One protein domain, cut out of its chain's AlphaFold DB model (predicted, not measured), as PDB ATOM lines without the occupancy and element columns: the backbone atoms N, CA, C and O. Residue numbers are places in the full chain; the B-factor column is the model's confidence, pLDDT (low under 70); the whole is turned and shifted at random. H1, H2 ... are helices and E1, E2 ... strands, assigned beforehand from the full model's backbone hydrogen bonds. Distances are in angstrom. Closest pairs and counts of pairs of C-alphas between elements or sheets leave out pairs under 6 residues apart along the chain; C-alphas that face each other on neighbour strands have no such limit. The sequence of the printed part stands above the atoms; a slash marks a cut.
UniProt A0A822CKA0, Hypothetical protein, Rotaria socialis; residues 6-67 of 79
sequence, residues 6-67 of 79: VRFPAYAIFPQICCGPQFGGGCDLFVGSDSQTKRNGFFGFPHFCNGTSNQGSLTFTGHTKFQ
ATOM      1  N   VAL A   6     148.170  85.373  87.374       80.38
ATOM      2  CA  VAL A   6     147.769  86.703  87.848       80.38
ATOM      3  C   VAL A   6     148.555  87.764  87.085       80.38
ATOM      4  O   VAL A   6     149.776  87.663  86.981       80.38
ATOM      5  N   ARG A   7     147.871  88.794  86.574       81.12
ATOM      6  CA  ARG A   7     148.508  89.876  85.808       81.12
ATOM      7  C   ARG A   7     149.447  90.733  86.656       81.12
ATOM      8  O   ARG A   7     150.505  91.134  86.182       81.12
ATOM      9  N   PHE A   8     149.083  90.971  87.915       81.94
ATOM     10  CA  PHE A   8     149.889  91.724  88.873       81.94
ATOM     11  C   PHE A   8     149.979  90.966  90.208       81.94
ATOM     12  O   PHE A   8     149.068  91.064  91.032       81.94
ATOM     13  N   PRO A   9     151.062  90.203  90.447       83.88
ATOM     14  CA  PRO A   9     151.190  89.340  91.625       83.88
ATOM     15  C   PRO A   9     151.055  90.068  92.969       83.88
ATOM     16  O   PRO A   9     150.489  89.514  93.905       83.88
ATOM     17  N   ALA A  10     151.505  91.325  93.047       83.69
ATOM     18  CA  ALA A  10     151.396  92.156  94.252       83.69
ATOM     19  C   ALA A  10     149.943  92.425  94.686       83.69
ATOM     20  O   ALA A  10     149.694  92.728  95.847       83.69
ATOM     21  N   TYR A  11     148.989  92.278  93.764       80.00
ATOM     22  CA  TYR A  11     147.562  92.453  94.020       80.00
ATOM     23  C   TYR A  11     146.795  91.131  93.894       80.00
ATOM     24  O   TYR A  11     145.576  91.135  93.767       80.00
ATOM     25  N   ALA A  12     147.477  89.979  93.908       82.62
ATOM     26  CA  ALA A  12     146.819  88.678  93.770       82.62
ATOM     27  C   ALA A  12     145.804  88.414  94.893       82.62
ATOM     28  O   ALA A  12     144.723  87.891  94.629       82.62
ATOM     29  N   ILE A  13     146.148  88.811  96.120       85.25
ATOM     30  CA  ILE A  13     145.284  88.774  97.300       85.25
ATOM     31  C   ILE A  13     145.358  90.154  97.939       85.25
ATOM     32  O   ILE A  13     146.453  90.624  98.249       85.25
ATOM     33  N   PHE A  14     144.213  90.801  98.128       78.94
ATOM     34  CA  PHE A  14     144.155  92.135  98.714       78.94
ATOM     35  C   PHE A  14     143.268  92.128  99.965       78.94
ATOM     36  O   PHE A  14     142.061  91.891  99.858       78.94
ATOM     37  N   PRO A  15     143.839  92.348 101.164       72.62
ATOM     38  CA  PRO A  15     143.051  92.495 102.376       72.62
ATOM     39  C   PRO A  15     142.530  93.932 102.483       72.62
ATOM     40  O   PRO A  15     143.309  94.885 102.475       72.62
ATOM     41  N   GLN A  16     141.219  94.106 102.643       72.69
ATOM     42  CA  GLN A  16     140.656  95.365 103.132       72.69
ATOM     43  C   GLN A  16     139.963  95.130 104.469       72.69
ATOM     44  O   GLN A  16     139.252  94.157 104.663       72.69
ATOM     45  N   ILE A  17     140.170  96.027 105.429       69.56
ATOM     46  CA  ILE A  17     139.618  95.859 106.784       69.56
ATOM     47  C   ILE A  17     138.081  95.943 106.771       69.56
ATOM     48  O   ILE A  17     137.415  95.265 107.545       69.56
ATOM     49  N   CYS A  18     137.509  96.733 105.858       71.38
ATOM     50  CA  CYS A  18     136.061  96.948 105.762       71.38
ATOM     51  C   CYS A  18     135.362  96.006 104.766       71.38
ATOM     52  O   CYS A  18     134.132  95.946 104.723       71.38
ATOM     53  N   CYS A  19     136.133  95.283 103.955       70.56
ATOM     54  CA  CYS A  19     135.656  94.498 102.824       70.56
ATOM     55  C   CYS A  19     136.365  93.150 102.929       70.56
ATOM     56  O   CYS A  19     137.588  93.141 102.879       70.56
ATOM     57  N   GLY A  20     135.651  92.036 103.098       79.50
ATOM     58  CA  GLY A  20     136.294  90.721 103.230       79.50
ATOM     59  C   GLY A  20     137.214  90.350 102.043       79.50
ATOM     60  O   GLY A  20     137.442  91.154 101.134       79.50
ATOM     61  N   PRO A  21     137.808  89.145 102.040       85.12
ATOM     62  CA  PRO A  21     138.947  88.848 101.177       85.12
ATOM     63  C   PRO A  21     138.645  89.046  99.682       85.12
ATOM     64  O   PRO A  21     137.600  88.632  99.172       85.12
ATOM     65  N   GLN A  22     139.599  89.671  98.985       87.62
ATOM     66  CA  GLN A  22     139.575  89.894  97.540       87.62
ATOM     67  C   GLN A  22     140.711  89.132  96.863       87.62
ATOM     68  O   GLN A  22     141.859  89.171  97.315       87.62
ATOM     69  N   PHE A  23     140.395  88.503  95.735       86.50
ATOM     70  CA  PHE A  23     141.342  87.809  94.873       86.50
ATOM     71  C   PHE A  23     141.320  88.438  93.478       86.50
ATOM     72  O   PHE A  23     140.254  88.730  92.931       86.50
ATOM     73  N   GLY A  24     142.507  88.655  92.909       81.88
ATOM     74  CA  GLY A  24     142.655  89.294  91.603       81.88
ATOM     75  C   GLY A  24     142.420  90.806  91.637       81.88
ATOM     76  O   GLY A  24     141.518  91.304  90.974       81.88
ATOM     77  N   GLY A  25     143.207  91.523  92.442       67.56
ATOM     78  CA  GLY A  25     143.538  92.957  92.364       67.56
ATOM     79  C   GLY A  25     142.471  93.942  91.893       67.56
ATOM     80  O   GLY A  25     142.777  94.848  91.126       67.56
ATOM     81  N   GLY A  26     141.226  93.770  92.326       69.25
ATOM     82  CA  GLY A  26     140.083  94.510  91.787       69.25
ATOM     83  C   GLY A  26     138.803  93.682  91.660       69.25
ATOM     84  O   GLY A  26     137.757  94.265  91.403       69.25
ATOM     85  N   CYS A  27     138.896  92.373  91.945       72.81
ATOM     86  CA  CYS A  27     137.827  91.419  92.292       72.81
ATOM     87  C   CYS A  27     137.408  90.448  91.178       72.81
ATOM     88  O   CYS A  27     136.235  90.378  90.816       72.81
ATOM     89  N   ASP A  28     138.337  89.594  90.729       84.50
ATOM     90  CA  ASP A  28     137.927  88.325  90.105       84.50
ATOM     91  C   ASP A  28     137.009  87.541  91.049       84.50
ATOM     92  O   ASP A  28     135.983  87.036  90.609       84.50
ATOM     93  N   LEU A  29     137.343  87.502  92.344       86.50
ATOM     94  CA  LEU A  29     136.509  86.959  93.414       86.50
ATOM     95  C   LEU A  29     136.565  87.877  94.640       86.50
ATOM     96  O   LEU A  29     137.647  88.233  95.106       86.50
ATOM     97  N   PHE A  30     135.403  88.221  95.182       88.75
ATOM     98  CA  PHE A  30     135.257  89.016  96.397       88.75
ATOM     99  C   PHE A  30     134.265  88.370  97.355       88.75
ATOM    100  O   PHE A  30     133.139  88.028  96.981       88.75
ATOM    101  N   VAL A  31     134.692  88.255  98.608       88.00
ATOM    102  CA  VAL A  31     133.890  87.793  99.736       88.00
ATOM    103  C   VAL A  31     133.552  89.006 100.597       88.00
ATOM    104  O   VAL A  31     134.421  89.563 101.259       88.00
ATOM    105  N   GLY A  32     132.293  89.439 100.588       87.00
ATOM    106  CA  GLY A  32     131.854  90.575 101.398       87.00
ATOM    107  C   GLY A  32     131.765  90.252 102.893       87.00
ATOM    108  O   GLY A  32     131.467  89.123 103.282       87.00
ATOM    109  N   SER A  33     131.977  91.265 103.738       83.25
ATOM    110  CA  SER A  33     131.919  91.177 105.209       83.25
ATOM    111  C   SER A  33     130.534  90.774 105.740       83.25
ATOM    112  O   SER A  33     130.451  90.003 106.686       83.25
ATOM    113  N   ASP A  34     129.455  91.192 105.066       85.06
ATOM    114  CA  ASP A  34     128.064  90.826 105.407       85.06
ATOM    115  C   ASP A  34     127.481  89.719 104.503       85.06
ATOM    116  O   ASP A  34     126.278  89.678 104.237       85.06
ATOM    117  N   SER A  35     128.320  88.853 103.938       83.81
ATOM    118  CA  SER A  35     127.903  87.950 102.851       83.81
ATOM    119  C   SER A  35     126.900  86.860 103.235       83.81
ATOM    120  O   SER A  35     126.247  86.308 102.348       83.81
ATOM    121  N   GLN A  36     126.710  86.618 104.534       83.12
ATOM    122  CA  GLN A  36     125.684  85.711 105.058       83.12
ATOM    123  C   GLN A  36     124.279  86.318 105.043       83.12
ATOM    124  O   GLN A  36     123.299  85.596 104.891       83.12
ATOM    125  N   THR A  37     124.161  87.642 105.167       85.50
ATOM    126  CA  THR A  37     122.865  88.347 105.209       85.50
ATOM    127  C   THR A  37     122.589  89.148 103.938       85.50
ATOM    128  O   THR A  37     121.446  89.523 103.681       85.50
ATOM    129  N   LYS A  38     123.617  89.406 103.120       85.88
ATOM    130  CA  LYS A  38     123.529  90.195 101.886       85.88
ATOM    131  C   LYS A  38     124.163  89.456 100.711       85.88
ATOM    132  O   LYS A  38     125.220  88.847 100.822       85.88
ATOM    133  N   ARG A  39     123.577  89.624  99.521       87.00
ATOM    134  CA  ARG A  39     124.138  89.156  98.241       87.00
ATOM    135  C   ARG A  39     125.261  90.084  97.747       87.00
ATOM    136  O   ARG A  39     125.131  90.728  96.704       87.00
ATOM    137  N   ASN A  40     126.323  90.218  98.539       85.88
ATOM    138  CA  ASN A  40     127.453  91.115  98.273       85.88
ATOM    139  C   ASN A  40     128.734  90.383  97.829       85.88
ATOM    140  O   ASN A  40     129.725  91.051  97.547       85.88
ATOM    141  N   GLY A  41     128.715  89.048  97.732       87.81
ATOM    142  CA  GLY A  41     129.771  88.294  97.067       87.81
ATOM    143  C   GLY A  41     129.785  88.615  95.575       87.81
ATOM    144  O   GLY A  41     128.721  88.774  94.965       87.81
ATOM    145  N   PHE A  42     130.976  88.738  94.992       87.75
ATOM    146  CA  PHE A  42     131.147  89.118  93.591       87.75
ATOM    147  C   PHE A  42     132.153  88.216  92.875       87.75
ATOM    148  O   PHE A  42     133.186  87.864  93.440       87.75
ATOM    149  N   PHE A  43     131.831  87.836  91.637       86.50
ATOM    150  CA  PHE A  43     132.710  87.072  90.757       86.50
ATOM    151  C   PHE A  43     132.749  87.717  89.370       86.50
ATOM    152  O   PHE A  43     131.759  87.699  88.636       86.50
ATOM    153  N   GLY A  44     133.891  88.311  89.035       80.75
ATOM    154  CA  GLY A  44     134.100  89.138  87.845       80.75
ATOM    155  C   GLY A  44     135.150  88.585  86.890       80.75
ATOM    156  O   GLY A  44     135.825  89.356  86.221       80.75
ATOM    157  N   PHE A  45     135.342  87.269  86.856       79.62
ATOM    158  CA  PHE A  45     136.388  86.660  86.043       79.62
ATOM    159  C   PHE A  45     136.092  86.741  84.528       79.62
ATOM    160  O   PHE A  45     134.942  86.513  84.140       79.62
ATOM    161  N   PRO A  46     137.106  86.953  83.660       79.19
ATOM    162  CA  PRO A  46     138.471  87.368  83.987       79.19
ATOM    163  C   PRO A  46     138.605  88.901  84.024       79.19
ATOM    164  O   PRO A  46     138.393  89.579  83.020       79.19
ATOM    165  N   HIS A  47     139.023  89.441  85.165       75.44
ATOM    166  CA  HIS A  47     139.388  90.843  85.350       75.44
ATOM    167  C   HIS A  47     140.901  91.003  85.573       75.44
ATOM    168  O   HIS A  47     141.541  91.834  84.928       75.44
ATOM    169  N   PHE A  48     141.500  90.191  86.451       79.12
ATOM    170  CA  PHE A  48     142.911  90.332  86.858       79.12
ATOM    171  C   PHE A  48     143.722  89.043  86.732       79.12
ATOM    172  O   PHE A  48     144.935  89.069  86.503       79.12
ATOM    173  N   CYS A  49     143.056  87.909  86.864       76.06
ATOM    174  CA  CYS A  49     143.547  86.614  86.458       76.06
ATOM    175  C   CYS A  49     143.360  86.484  84.946       76.06
ATOM    176  O   CYS A  49     142.279  86.727  84.410       76.06
ATOM    177  N   ASN A  50     144.416  86.073  84.250       73.06
ATOM    178  CA  ASN A  50     144.362  85.798  82.825       73.06
ATOM    179  C   ASN A  50     143.524  84.532  82.611       73.06
ATOM    180  O   ASN A  50     144.001  83.412  82.818       73.06
ATOM    181  N   GLY A  51     142.262  84.718  82.228       67.06
ATOM    182  CA  GLY A  51     141.406  83.630  81.787       67.06
ATOM    183  C   GLY A  51     141.840  83.116  80.423       67.06
ATOM    184  O   GLY A  51     142.141  83.891  79.521       67.06
ATOM    185  N   THR A  52     141.878  81.795  80.271       61.38
ATOM    186  CA  THR A  52     142.118  81.125  78.983       61.38
ATOM    187  C   THR A  52     140.818  80.759  78.267       61.38
ATOM    188  O   THR A  52     140.854  80.258  77.147       61.38
ATOM    189  N   SER A  53     139.664  80.994  78.899       59.19
ATOM    190  CA  SER A  53     138.354  80.595  78.397       59.19
ATOM    191  C   SER A  53     137.378  81.774  78.383       59.19
ATOM    192  O   SER A  53     137.293  82.544  79.337       59.19
ATOM    193  N   ASN A  54     136.551  81.855  77.337       61.94
ATOM    194  CA  ASN A  54     135.406  82.778  77.241       61.94
ATOM    195  C   ASN A  54     134.273  82.446  78.242       61.94
ATOM    196  O   ASN A  54     133.137  82.873  78.065       61.94
ATOM    197  N   GLN A  55     134.554  81.638  79.267       66.00
ATOM    198  CA  GLN A  55     133.574  81.123  80.224       66.00
ATOM    199  C   GLN A  55     133.233  82.159  81.301       66.00
ATOM    200  O   GLN A  55     132.160  82.090  81.888       66.00
ATOM    201  N   GLY A  56     134.103  83.143  81.549       71.25
ATOM    202  CA  GLY A  56     133.803  84.282  82.417       71.25
ATOM    203  C   GLY A  56     133.195  83.881  83.769       71.25
ATOM    204  O   GLY A  56     133.772  83.069  84.499       71.25
ATOM    205  N   SER A  57     131.986  84.377  84.058       63.75
ATOM    206  CA  SER A  57     131.212  84.074  85.273       63.75
ATOM    207  C   SER A  57     130.788  82.603  85.425       63.75
ATOM    208  O   SER A  57     130.548  82.159  86.549       63.75
ATOM    209  N   LEU A  58     130.740  81.825  84.336       69.50
ATOM    210  CA  LEU A  58     130.443  80.382  84.356       69.50
ATOM    211  C   LEU A  58     131.576  79.555  84.971       69.50
ATOM    212  O   LEU A  58     131.365  78.408  85.343       69.50
ATOM    213  N   THR A  59     132.769  80.135  85.111       75.00
ATOM    214  CA  THR A  59     133.951  79.430  85.626       75.00
ATOM    215  C   THR A  59     133.809  79.021  87.096       75.00
ATOM    216  O   THR A  59     134.476  78.084  87.525       75.00
ATOM    217  N   PHE A  60     132.970  79.710  87.878       73.56
ATOM    218  CA  PHE A  60     132.896  79.484  89.325       73.56
ATOM    219  C   PHE A  60     131.463  79.386  89.852       73.56
ATOM    220  O   PHE A  60     131.041  78.325  90.294       73.56
ATOM    221  N   THR A  61     130.695  80.473  89.794       72.94
ATOM    222  CA  THR A  61     129.359  80.548  90.419       72.94
ATOM    223  C   THR A  61     128.206  80.530  89.417       72.94
ATOM    224  O   THR A  61     127.051  80.449  89.825       72.94
ATOM    225  N   GLY A  62     128.484  80.720  88.122       76.44
ATOM    226  CA  GLY A  62     127.461  80.984  87.104       76.44
ATOM    227  C   GLY A  62     126.808  82.370  87.213       76.44
ATOM    228  O   GLY A  62     126.014  82.747  86.354       76.44
ATOM    229  N   HIS A  63     127.152  83.162  88.236       80.19
ATOM    230  CA  HIS A  63     126.539  84.457  88.527       80.19
ATOM    231  C   HIS A  63     127.555  85.470  89.046       80.19
ATOM    232  O   HIS A  63     128.322  85.202  89.967       80.19
ATOM    233  N   THR A  64     127.472  86.703  88.560       83.69
ATOM    234  CA  THR A  64     128.373  87.781  88.986       83.69
ATOM    235  C   THR A  64     128.180  88.188  90.450       83.69
ATOM    236  O   THR A  64     129.114  88.676  91.072       83.69
ATOM    237  N   LYS A  65     126.984  87.986  91.024       87.75
ATOM    238  CA  LYS A  65     126.690  88.247  92.441       87.75
ATOM    239  C   LYS A  65     126.107  87.020  93.120       87.75
ATOM    240  O   LYS A  65     125.189  86.401  92.577       87.75
ATOM    241  N   PHE A  66     126.538  86.738  94.340       86.94
ATOM    242  CA  PHE A  66     126.082  85.587  95.118       86.94
ATOM    243  C   PHE A  66     126.049  85.906  96.618       86.94
ATOM    244  O   PHE A  66     126.654  86.873  97.083       86.94
ATOM    245  N   GLN A  67     125.252  85.129  97.346       90.94
ATOM    246  CA  GLN A  67     125.225  85.115  98.806       90.94
ATOM    247  C   GLN A  67     126.115  83.964  99.269       90.94
ATOM    248  O   GLN A  67     126.179  82.933  98.598       90.94
TER     249      GLN A  67
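AT A GLANCE: This is residues 6 to 67 of the 79 residues of the protein "Hypothetical protein" of Rotaria socialis (UniProt A0A822CKA0). With little regular structure, the chain folds back and forth into a flat slab: short antiparallel pairings join, in a row, residues 13 to 14, 22 to 23, 29 to 30, strand E1 and residues 65 to 66. A short helix, H1, lies near one end of E1. The printed part has 62 residues with one named strand, then one named helix; the class is mixed, with only 7 residues in named elements. It is compact, with a radius of gyration of the C-alphas of 11.5 A, spanning 33 by 27 by 10 A.

IN THESE COORDINATES: Find C-alpha 56 at (133.803, 84.282, 82.417); from there H1, residues 56 to 59, runs 5.8 A to C-alpha 59. E1, residues 41 to 43, begins at C-alpha 41, (129.771, 88.294, 97.067), and runs 7.1 A.

HOW THE PARTS SIT: Look at Ser 57 and Phe 43, the closest C-alphas of H1 and E1, 6.4 A apart. H1 is too short for an O i to N i+4 pair; its one O i to N i+3 pair is within hydrogen-bond range. E1 pairs with no named strand.

THE WHOLE: The C-alphas farthest apart, of Thr 37 and Thr 52, are 33.3 A apart. The printed part has no cut; the link from E1 to H1 is long, 12 residues. Confidence is low, under 70, at residues 17, 25 to 26, 51 to 55 and 57 to 58.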